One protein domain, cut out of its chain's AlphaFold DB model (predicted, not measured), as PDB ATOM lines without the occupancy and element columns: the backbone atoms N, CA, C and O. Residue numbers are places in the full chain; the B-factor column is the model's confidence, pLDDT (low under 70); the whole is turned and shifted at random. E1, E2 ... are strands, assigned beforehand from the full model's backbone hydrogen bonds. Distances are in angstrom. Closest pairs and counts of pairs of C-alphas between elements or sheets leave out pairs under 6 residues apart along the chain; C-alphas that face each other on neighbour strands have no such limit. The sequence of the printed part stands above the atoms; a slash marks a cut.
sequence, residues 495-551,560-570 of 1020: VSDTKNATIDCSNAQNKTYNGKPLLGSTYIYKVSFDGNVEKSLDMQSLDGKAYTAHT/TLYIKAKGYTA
ATOM      1  N   VAL A 495     123.517 197.409 140.813       94.38
ATOM      2  CA  VAL A 495     122.903 196.691 139.692       94.38
ATOM      3  C   VAL A 495     123.017 195.200 139.973       94.38
ATOM      4  O   VAL A 495     124.118 194.666 140.053       94.38
ATOM      5  N   SER A 496     121.887 194.519 140.132       92.69
ATOM      6  CA  SER A 496     121.866 193.103 140.505       92.69
ATOM      7  C   SER A 496     121.331 192.224 139.377       92.69
ATOM      8  O   SER A 496     120.279 192.507 138.810       92.69
ATOM      9  N   ASP A 497     122.038 191.132 139.098       92.44
ATOM     10  CA  ASP A 497     121.621 190.029 138.231       92.44
ATOM     11  C   ASP A 497     121.353 188.807 139.124       92.44
ATOM     12  O   ASP A 497     122.293 188.197 139.642       92.44
ATOM     13  N   THR A 498     120.071 188.512 139.375       94.31
ATOM     14  CA  THR A 498     119.643 187.481 140.337       94.31
ATOM     15  C   THR A 498     118.828 186.369 139.686       94.31
ATOM     16  O   THR A 498     117.997 186.628 138.816       94.31
ATOM     17  N   LYS A 499     119.044 185.124 140.126       94.25
ATOM     18  CA  LYS A 499     118.273 183.939 139.709       94.25
ATOM     19  C   LYS A 499     118.239 182.927 140.849       94.25
ATOM     20  O   LYS A 499     119.307 182.596 141.345       94.25
ATOM     21  N   ASN A 500     117.061 182.451 141.265       95.00
ATOM     22  CA  ASN A 500     116.880 181.561 142.434       95.00
ATOM     23  C   ASN A 500     117.717 181.987 143.659       95.00
ATOM     24  O   ASN A 500     118.346 181.169 144.339       95.00
ATOM     25  N   ALA A 501     117.839 183.300 143.839       95.69
ATOM     26  CA  ALA A 501     118.688 183.912 144.835       95.69
ATOM     27  C   ALA A 501     118.078 185.236 145.273       95.69
ATOM     28  O   ALA A 501     117.558 186.001 144.458       95.69
ATOM     29  N   THR A 502     118.202 185.527 146.556       94.56
ATOM     30  CA  THR A 502     117.821 186.800 147.154       94.56
ATOM     31  C   THR A 502     119.064 187.488 147.688       94.56
ATOM     32  O   THR A 502     119.858 186.866 148.400       94.56
ATOM     33  N   ILE A 503     119.216 188.773 147.372       93.88
ATOM     34  CA  ILE A 503     120.268 189.614 147.941       93.88
ATOM     35  C   ILE A 503     119.675 190.370 149.127       93.88
ATOM     36  O   ILE A 503     118.781 191.201 148.970       93.88
ATOM     37  N   ASP A 504     120.192 190.086 150.313       92.06
ATOM     38  CA  ASP A 504     119.908 190.842 151.520       92.06
ATOM     39  C   ASP A 504     120.919 191.985 151.672       92.06
ATOM     40  O   ASP A 504     122.087 191.790 152.019       92.06
ATOM     41  N   CYS A 505     120.440 193.197 151.409       89.25
ATOM     42  CA  CYS A 505     121.186 194.444 151.545       89.25
ATOM     43  C   CYS A 505     120.996 195.114 152.920       89.25
ATOM     44  O   CYS A 505     121.500 196.222 153.132       89.25
ATOM     45  N   SER A 506     120.248 194.492 153.841       88.06
ATOM     46  CA  SER A 506     119.794 195.099 155.100       88.06
ATOM     47  C   SER A 506     120.860 195.162 156.196       88.06
ATOM     48  O   SER A 506     120.555 195.547 157.327       88.06
ATOM     49  N   ASN A 507     122.118 194.820 155.883       91.75
ATOM     50  CA  ASN A 507     123.196 194.869 156.860       91.75
ATOM     51  C   ASN A 507     123.275 196.268 157.492       91.75
ATOM     52  O   ASN A 507     123.524 197.262 156.812       91.75
ATOM     53  N   ALA A 508     123.090 196.330 158.812       88.50
ATOM     54  CA  ALA A 508     123.056 197.574 159.573       88.50
ATOM     55  C   ALA A 508     124.370 198.380 159.507       88.50
ATOM     56  O   ALA A 508     124.375 199.568 159.824       88.50
ATOM     57  N   GLN A 509     125.480 197.756 159.099       87.94
ATOM     58  CA  GLN A 509     126.768 198.420 158.889       87.94
ATOM     59  C   GLN A 509     126.844 199.170 157.549       87.94
ATOM     60  O   GLN A 509     127.729 200.014 157.381       87.94
ATOM     61  N   ASN A 510     125.923 198.911 156.610       90.81
ATOM     62  CA  ASN A 510     125.882 199.603 155.325       90.81
ATOM     63  C   ASN A 510     125.566 201.080 155.515       90.81
ATOM     64  O   ASN A 510     124.494 201.469 155.983       90.81
ATOM     65  N   LYS A 511     126.491 201.929 155.070       90.06
ATOM     66  CA  LYS A 511     126.317 203.381 155.120       90.06
ATOM     67  C   LYS A 511     125.546 203.813 153.888       90.06
ATOM     68  O   LYS A 511     126.055 203.705 152.775       90.06
ATOM     69  N   THR A 512     124.323 204.293 154.087       91.81
ATOM     70  CA  THR A 512     123.416 204.657 152.994       91.81
ATOM     71  C   THR A 512     122.899 206.086 153.123       91.81
ATOM     72  O   THR A 512     122.846 206.666 154.208       91.81
ATOM     73  N   TYR A 513     122.512 206.666 151.991       92.38
ATOM     74  CA  TYR A 513     121.785 207.921 151.895       92.38
ATOM     75  C   TYR A 513     120.626 207.734 150.918       92.38
ATOM     76  O   TYR A 513     120.832 207.331 149.774       92.38
ATOM     77  N   ASN A 514     119.398 207.983 151.383       90.69
ATOM     78  CA  ASN A 514     118.159 207.700 150.644       90.69
ATOM     79  C   ASN A 514     118.096 206.259 150.098       90.69
ATOM     80  O   ASN A 514     117.718 206.034 148.951       90.69
ATOM     81  N   GLY A 515     118.521 205.285 150.911       88.25
ATOM     82  CA  GLY A 515     118.513 203.863 150.558       88.25
ATOM     83  C   GLY A 515     119.642 203.410 149.625       88.25
ATOM     84  O   GLY A 515     119.783 202.212 149.407       88.25
ATOM     85  N   LYS A 516     120.478 204.323 149.111       92.69
ATOM     86  CA  LYS A 516     121.635 203.980 148.270       92.69
ATOM     87  C   LYS A 516     122.936 204.005 149.072       92.69
ATOM     88  O   LYS A 516     123.103 204.912 149.891       92.69
ATOM     89  N   PRO A 517     123.861 203.058 148.871       94.62
ATOM     90  CA  PRO A 517     125.120 203.035 149.603       94.62
ATOM     91  C   PRO A 517     126.018 204.218 149.242       94.62
ATOM     92  O   PRO A 517     125.952 204.754 148.139       94.62
ATOM     93  N   LEU A 518     126.842 204.662 150.186       93.56
ATOM     94  CA  LEU A 518     127.719 205.814 149.994       93.56
ATOM     95  C   LEU A 518     128.998 205.431 149.245       93.56
ATOM     96  O   LEU A 518     129.639 204.429 149.575       93.56
ATOM     97  N   LEU A 519     129.435 206.284 148.316       91.62
ATOM     98  CA  LEU A 519     130.762 206.149 147.714       91.62
ATOM     99  C   LEU A 519     131.830 206.259 148.807       91.62
ATOM    100  O   LEU A 519     131.795 207.175 149.629       91.62
ATOM    101  N   GLY A 520     132.765 205.317 148.815       87.38
ATOM    102  CA  GLY A 520     133.824 205.185 149.806       87.38
ATOM    103  C   GLY A 520     133.458 204.377 151.048       87.38
ATOM    104  O   GLY A 520     134.310 204.210 151.915       87.38
ATOM    105  N   SER A 521     132.234 203.858 151.162       89.94
ATOM    106  CA  SER A 521     131.873 202.922 152.235       89.94
ATOM    107  C   SER A 521     132.184 201.472 151.857       89.94
ATOM    108  O   SER A 521     132.252 201.132 150.675       89.94
ATOM    109  N   THR A 522     132.361 200.607 152.856       90.38
ATOM    110  CA  THR A 522     132.234 199.163 152.649       90.38
ATOM    111  C   THR A 522     130.753 198.819 152.542       90.38
ATOM    112  O   THR A 522     129.959 199.211 153.399       90.38
ATOM    113  N   TYR A 523     130.390 198.090 151.495       92.69
ATOM    114  CA  TYR A 523     129.048 197.577 151.285       92.69
ATOM    115  C   TYR A 523     129.025 196.072 151.515       92.69
ATOM    116  O   TYR A 523     129.774 195.335 150.881       92.69
ATOM    117  N   ILE A 524     128.180 195.636 152.436       93.75
ATOM    118  CA  ILE A 524     128.021 194.251 152.854       93.75
ATOM    119  C   ILE A 524     126.627 193.800 152.446       93.75
ATOM    120  O   ILE A 524     125.624 194.369 152.879       93.75
ATOM    121  N   TYR A 525     126.555 192.752 151.648       93.44
ATOM    122  CA  TYR A 525     125.305 192.102 151.297       93.44
ATOM    123  C   TYR A 525     125.446 190.606 151.539       93.44
ATOM    124  O   TYR A 525     126.551 190.079 151.633       93.44
ATOM    125  N   LYS A 526     124.320 189.918 151.697       93.44
ATOM    126  CA  LYS A 526     124.299 188.459 151.776       93.44
ATOM    127  C   LYS A 526     123.498 187.915 150.622       93.44
ATOM    128  O   LYS A 526     122.393 188.382 150.365       93.44
ATOM    129  N   VAL A 527     124.035 186.901 149.967       94.06
ATOM    130  CA  VAL A 527     123.290 186.142 148.975       94.06
ATOM    131  C   VAL A 527     122.756 184.885 149.644       94.06
ATOM    132  O   VAL A 527     123.502 184.137 150.269       94.06
ATOM    133  N   SER A 528     121.447 184.678 149.549       94.56
ATOM    134  CA  SER A 528     120.799 183.417 149.918       94.56
ATOM    135  C   SER A 528     120.245 182.780 148.657       94.56
ATOM    136  O   SER A 528     119.604 183.467 147.868       94.56
ATOM    137  N   PHE A 529     120.501 181.490 148.466       94.94
ATOM    138  CA  PHE A 529     119.982 180.717 147.340       94.94
ATOM    139  C   PHE A 529     118.789 179.873 147.785       94.94
ATOM    140  O   PHE A 529     118.711 179.470 148.949       94.94
ATOM    141  N   ASP A 530     117.880 179.590 146.857       93.25
ATOM    142  CA  ASP A 530     116.748 178.699 147.111       93.25
ATOM    143  C   ASP A 530     117.235 177.275 147.457       93.25
ATOM    144  O   ASP A 530     118.273 176.813 146.980       93.25
ATOM    145  N   GLY A 531     116.490 176.551 148.300       88.38
ATOM    146  CA  GLY A 531     116.964 175.296 148.908       88.38
ATOM    147  C   GLY A 531     117.181 174.109 147.956       88.38
ATOM    148  O   GLY A 531     117.750 173.103 148.368       88.38
ATOM    149  N   ASN A 532     116.732 174.200 146.703       89.44
ATOM    150  CA  ASN A 532     116.869 173.170 145.664       89.44
ATOM    151  C   ASN A 532     117.957 173.493 144.619       89.44
ATOM    152  O   ASN A 532     118.016 172.848 143.570       89.44
ATOM    153  N   VAL A 533     118.792 174.503 144.874       92.38
ATOM    154  CA  VAL A 533     119.902 174.900 144.001       92.38
ATOM    155  C   VAL A 533     121.081 173.927 144.137       92.38
ATOM    156  O   VAL A 533     121.584 173.695 145.231       92.38
ATOM    157  N   GLU A 534     121.573 173.402 143.012       89.75
ATOM    158  CA  GLU A 534     122.758 172.529 142.934       89.75
ATOM    159  C   GLU A 534     124.040 173.284 142.538       89.75
ATOM    160  O   GLU A 534     125.165 172.823 142.763       89.75
ATOM    161  N   LYS A 535     123.881 174.463 141.929       90.69
ATOM    162  CA  LYS A 535     124.969 175.346 141.499       90.69
ATOM    163  C   LYS A 535     124.646 176.786 141.847       90.69
ATOM    164  O   LYS A 535     123.623 177.299 141.411       90.69
ATOM    165  N   SER A 536     125.565 177.461 142.521       90.94
ATOM    166  CA  SER A 536     125.447 178.874 142.870       90.94
ATOM    167  C   SER A 536     126.643 179.682 142.371       90.94
ATOM    168  O   SER A 536     127.782 179.220 142.435       90.94
ATOM    169  N   LEU A 537     126.387 180.906 141.916       90.94
ATOM    170  CA  LEU A 537     127.386 181.939 141.673       90.94
ATOM    171  C   LEU A 537     127.082 183.140 142.555       90.94
ATOM    172  O   LEU A 537     125.952 183.623 142.550       90.94
ATOM    173  N   ASP A 538     128.109 183.634 143.232       91.19
ATOM    174  CA  ASP A 538     128.069 184.849 144.034       91.19
ATOM    175  C   ASP A 538     129.310 185.689 143.708       91.19
ATOM    176  O   ASP A 538     130.439 185.346 144.076       91.19
ATOM    177  N   MET A 539     129.116 186.725 142.892       90.25
ATOM    178  CA  MET A 539     130.198 187.515 142.307       90.25
ATOM    179  C   MET A 539     129.866 189.007 142.266       90.25
ATOM    180  O   MET A 539     128.704 189.406 142.201       90.25
ATOM    181  N   GLN A 540     130.905 189.837 142.192       90.69
ATOM    182  CA  GLN A 540     130.801 191.295 142.184       90.69
ATOM    183  C   GLN A 540     131.729 191.967 141.171       90.69
ATOM    184  O   GLN A 540     132.774 191.422 140.824       90.69
ATOM    185  N   SER A 541     131.370 193.173 140.728       88.06
ATOM    186  CA  SER A 541     132.193 194.020 139.856       88.06
ATOM    187  C   SER A 541     131.962 195.511 140.129       88.06
ATOM    188  O   SER A 541     130.829 195.956 140.290       88.06
ATOM    189  N   LEU A 542     133.033 196.307 140.153       85.69
ATOM    190  CA  LEU A 542     132.966 197.769 140.255       85.69
ATOM    191  C   LEU A 542     133.191 198.397 138.880       85.69
ATOM    192  O   LEU A 542     134.170 198.070 138.212       85.69
ATOM    193  N   ASP A 543     132.310 199.320 138.488       79.38
ATOM    194  CA  ASP A 543     132.403 200.075 137.224       79.38
ATOM    195  C   ASP A 543     132.465 199.194 135.957       79.38
ATOM    196  O   ASP A 543     133.106 199.533 134.967       79.38
ATOM    197  N   GLY A 544     131.841 198.012 135.993       67.25
ATOM    198  CA  GLY A 544     131.783 197.099 134.845       67.25
ATOM    199  C   GLY A 544     133.096 196.371 134.542       67.25
ATOM    200  O   GLY A 544     133.246 195.804 133.460       67.25
ATOM    201  N   LYS A 545     134.046 196.360 135.486       71.31
ATOM    202  CA  LYS A 545     135.272 195.546 135.417       71.31
ATOM    203  C   LYS A 545     134.965 194.039 135.479       71.31
ATOM    204  O   LYS A 545     133.811 193.627 135.617       71.31
ATOM    205  N   ALA A 546     135.995 193.198 135.378       68.69
ATOM    206  CA  ALA A 546     135.843 191.747 135.504       68.69
ATOM    207  C   ALA A 546     135.187 191.358 136.842       68.69
ATOM    208  O   ALA A 546     135.476 191.959 137.878       68.69
ATOM    209  N   TYR A 547     134.303 190.358 136.804       80.19
ATOM    210  CA  TYR A 547     133.676 189.822 138.008       80.19
ATOM    211  C   TYR A 547     134.700 189.071 138.859       80.19
ATOM    212  O   TYR A 547     135.496 188.282 138.349       80.19
ATOM    213  N   THR A 548     134.641 189.288 140.165       78.19
ATOM    214  CA  THR A 548     135.398 188.533 141.165       78.19
ATOM    215  C   THR A 548     134.435 187.846 142.120       78.19
ATOM    216  O   THR A 548     133.322 188.335 142.319       78.19
ATOM    217  N   ALA A 549     134.869 186.753 142.748       82.38
ATOM    218  CA  ALA A 549     134.118 186.134 143.835       82.38
ATOM    219  C   ALA A 549     133.734 187.176 144.900       82.38
ATOM    220  O   ALA A 549     134.515 188.086 145.205       82.38
ATOM    221  N   HIS A 550     132.515 187.057 145.422       86.69
ATOM    222  CA  HIS A 550     132.041 187.887 146.519       86.69
ATOM    223  C   HIS A 550     132.912 187.686 147.768       86.69
ATOM    224  O   HIS A 550     133.375 186.588 148.077       86.69
ATOM    225  N   THR A 551     133.152 188.787 148.470       82.88
ATOM    226  CA  THR A 551     133.863 188.863 149.749       82.88
ATOM    227  C   THR A 551     132.939 189.479 150.791       82.88
ATOM    228  O   THR A 551     132.115 190.303 150.422       82.88
ATOM    229  N   THR A 560     129.158 202.682 140.537       93.00
ATOM    230  CA  THR A 560     128.294 201.518 140.291       93.00
ATOM    231  C   THR A 560     128.952 200.221 140.758       93.00
ATOM    232  O   THR A 560     130.111 199.952 140.430       93.00
ATOM    233  N   LEU A 561     128.193 199.413 141.502       93.50
ATOM    234  CA  LEU A 561     128.517 198.042 141.899       93.50
ATOM    235  C   LEU A 561     127.529 197.085 141.222       93.50
ATOM    236  O   LEU A 561     126.319 197.180 141.420       93.50
ATOM    237  N   TYR A 562     128.062 196.147 140.449       93.31
ATOM    238  CA  TYR A 562     127.326 195.045 139.849       93.31
ATOM    239  C   TYR A 562     127.431 193.810 140.747       93.31
ATOM    240  O   TYR A 562     128.538 193.418 141.111       93.31
ATOM    241  N   ILE A 563     126.302 193.189 141.087       93.81
ATOM    242  CA  ILE A 563     126.227 191.948 141.872       93.81
ATOM    243  C   ILE A 563     125.598 190.866 140.997       93.81
ATOM    244  O   ILE A 563     124.499 191.061 140.478       93.81
ATOM    245  N   LYS A 564     126.265 189.722 140.854       92.62
ATOM    246  CA  LYS A 564     125.735 188.543 140.165       92.62
ATOM    247  C   LYS A 564     125.507 187.425 141.182       92.62
ATOM    248  O   LYS A 564     126.467 186.856 141.693       92.62
ATOM    249  N   ALA A 565     124.241 187.098 141.421       94.12
ATOM    250  CA  ALA A 565     123.794 186.086 142.372       94.12
ATOM    251  C   ALA A 565     122.861 185.083 141.676       94.12
ATOM    252  O   ALA A 565     121.654 185.301 141.591       94.12
ATOM    253  N   LYS A 566     123.402 183.985 141.141       93.94
ATOM    254  CA  LYS A 566     122.618 183.018 140.352       93.94
ATOM    255  C   LYS A 566     122.705 181.603 140.906       93.94
ATOM    256  O   LYS A 566     123.784 181.024 140.938       93.94
ATOM    257  N   GLY A 567     121.567 181.052 141.302       94.06
ATOM    258  CA  GLY A 567     121.355 179.653 141.642       94.06
ATOM    259  C   GLY A 567     120.684 178.889 140.500       94.06
ATOM    260  O   GLY A 567     119.800 179.421 139.830       94.06
ATOM    261  N   TYR A 568     121.066 177.631 140.298       94.38
ATOM    262  CA  TYR A 568     120.476 176.721 139.314       94.38
ATOM    263  C   TYR A 568     120.059 175.418 139.978       94.38
ATOM    264  O   TYR A 568     120.847 174.795 140.689       94.38
ATOM    265  N   THR A 569     118.823 175.011 139.720       93.94
ATOM    266  CA  THR A 569     118.315 173.670 140.039       93.94
ATOM    267  C   THR A 569     118.830 172.646 139.022       93.94
ATOM    268  O   THR A 569     119.269 173.035 137.938       93.94
ATOM    269  N   ALA A 570     118.726 171.349 139.330       90.88
ATOM    270  CA  ALA A 570     119.124 170.264 138.426       90.88
ATOM    271  C   ALA A 570     118.544 170.413 137.003       90.88
ATOM    272  O   ALA A 570     119.252 170.245 136.016       90.88
TER     273      ALA A 570
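This is residues 495 to 551 and 560 to 570 of the 1020 residues of the protein "Peptidase C10 family protein" of Prevotella sp. CAG:520 (UniProt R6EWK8). A small two-layer sandwich shaped like a wedge: a three-strand sheet, E1, E5 and E4, is partly face to face with the short hairpin of E2 and E3, the two layers joined by tight turns at their narrow end. At the wider end the long loop of residues 505 to 525 joins E2 to E3, and after E4 the chain folds back so that residues 548 to 549 pair with that strand. The printed part has 68 residues, with five named strands in the order E1 to E5 and no named helix; the larger sheet, in the order E1, E5, E4, is mixed, and the smaller is antiparallel. The class is all strand, though only 30 of the 68 residues are in named elements. The whole is only just compact, close to loose, with a radius of gyration of the C-alphas of 12.7 A, and spans 39 by 26 by 18 A.

E1, residues 495 to 499, begins at C-alpha 495 (122.903, 196.691, 139.692) and is 13.6 A long. E2, residues 501 to 504, is 9.7 A long, and E3, residues 526 to 529, is 9.9 A long. E4, residues 535 to 542, measures 23.8 A from C-alpha 535 at (124.969, 175.346, 141.499). E5, residues 560 to 568, measures 26.0 A and ends at C-alpha 568 (120.476, 176.721, 139.314).

In the larger sheet E5 is the inner strand and E1 and E4 are the edge strands. E1 and E5 are parallel, at 1 degree, with N 497 and O 563 within hydrogen-bond range at 2.8 A. E5 and E4 are antiparallel, at 174 degrees, with N 564 and O 539 at 2.8 A. E2 and E3 form an antiparallel hairpin, at 157 degrees, with N 502 and O 528 at 2.8 A. The two sheets form a sandwich, two sheets face to face, 8.4 A centre to centre in the parts that face each other, their best planes 28 degrees apart. The closest C-alphas of E2 and E5 are those of Ala 501 and Gly 567, 6.0 A apart. The closest of E3 and E5, those of Phe 529 and Gly 567, are also 6.0 A apart. E2 and E4 are apart, and E1 and E2 meet only through their link.

The C-alphas farthest apart, those of Tyr 513 and Ala 570, are 40.1 A apart, and the outline is only just elongated. Residues 552 to 559 are not printed, and C-alphas 551 and 560 are 16.8 A apart across this cut. The link E2 to E3 is long, with 21 residues; E1 to E2 and E3 to E4 are tight. The mean pLDDT of the printed part is 90.0, with residues 544 and 546 under 70.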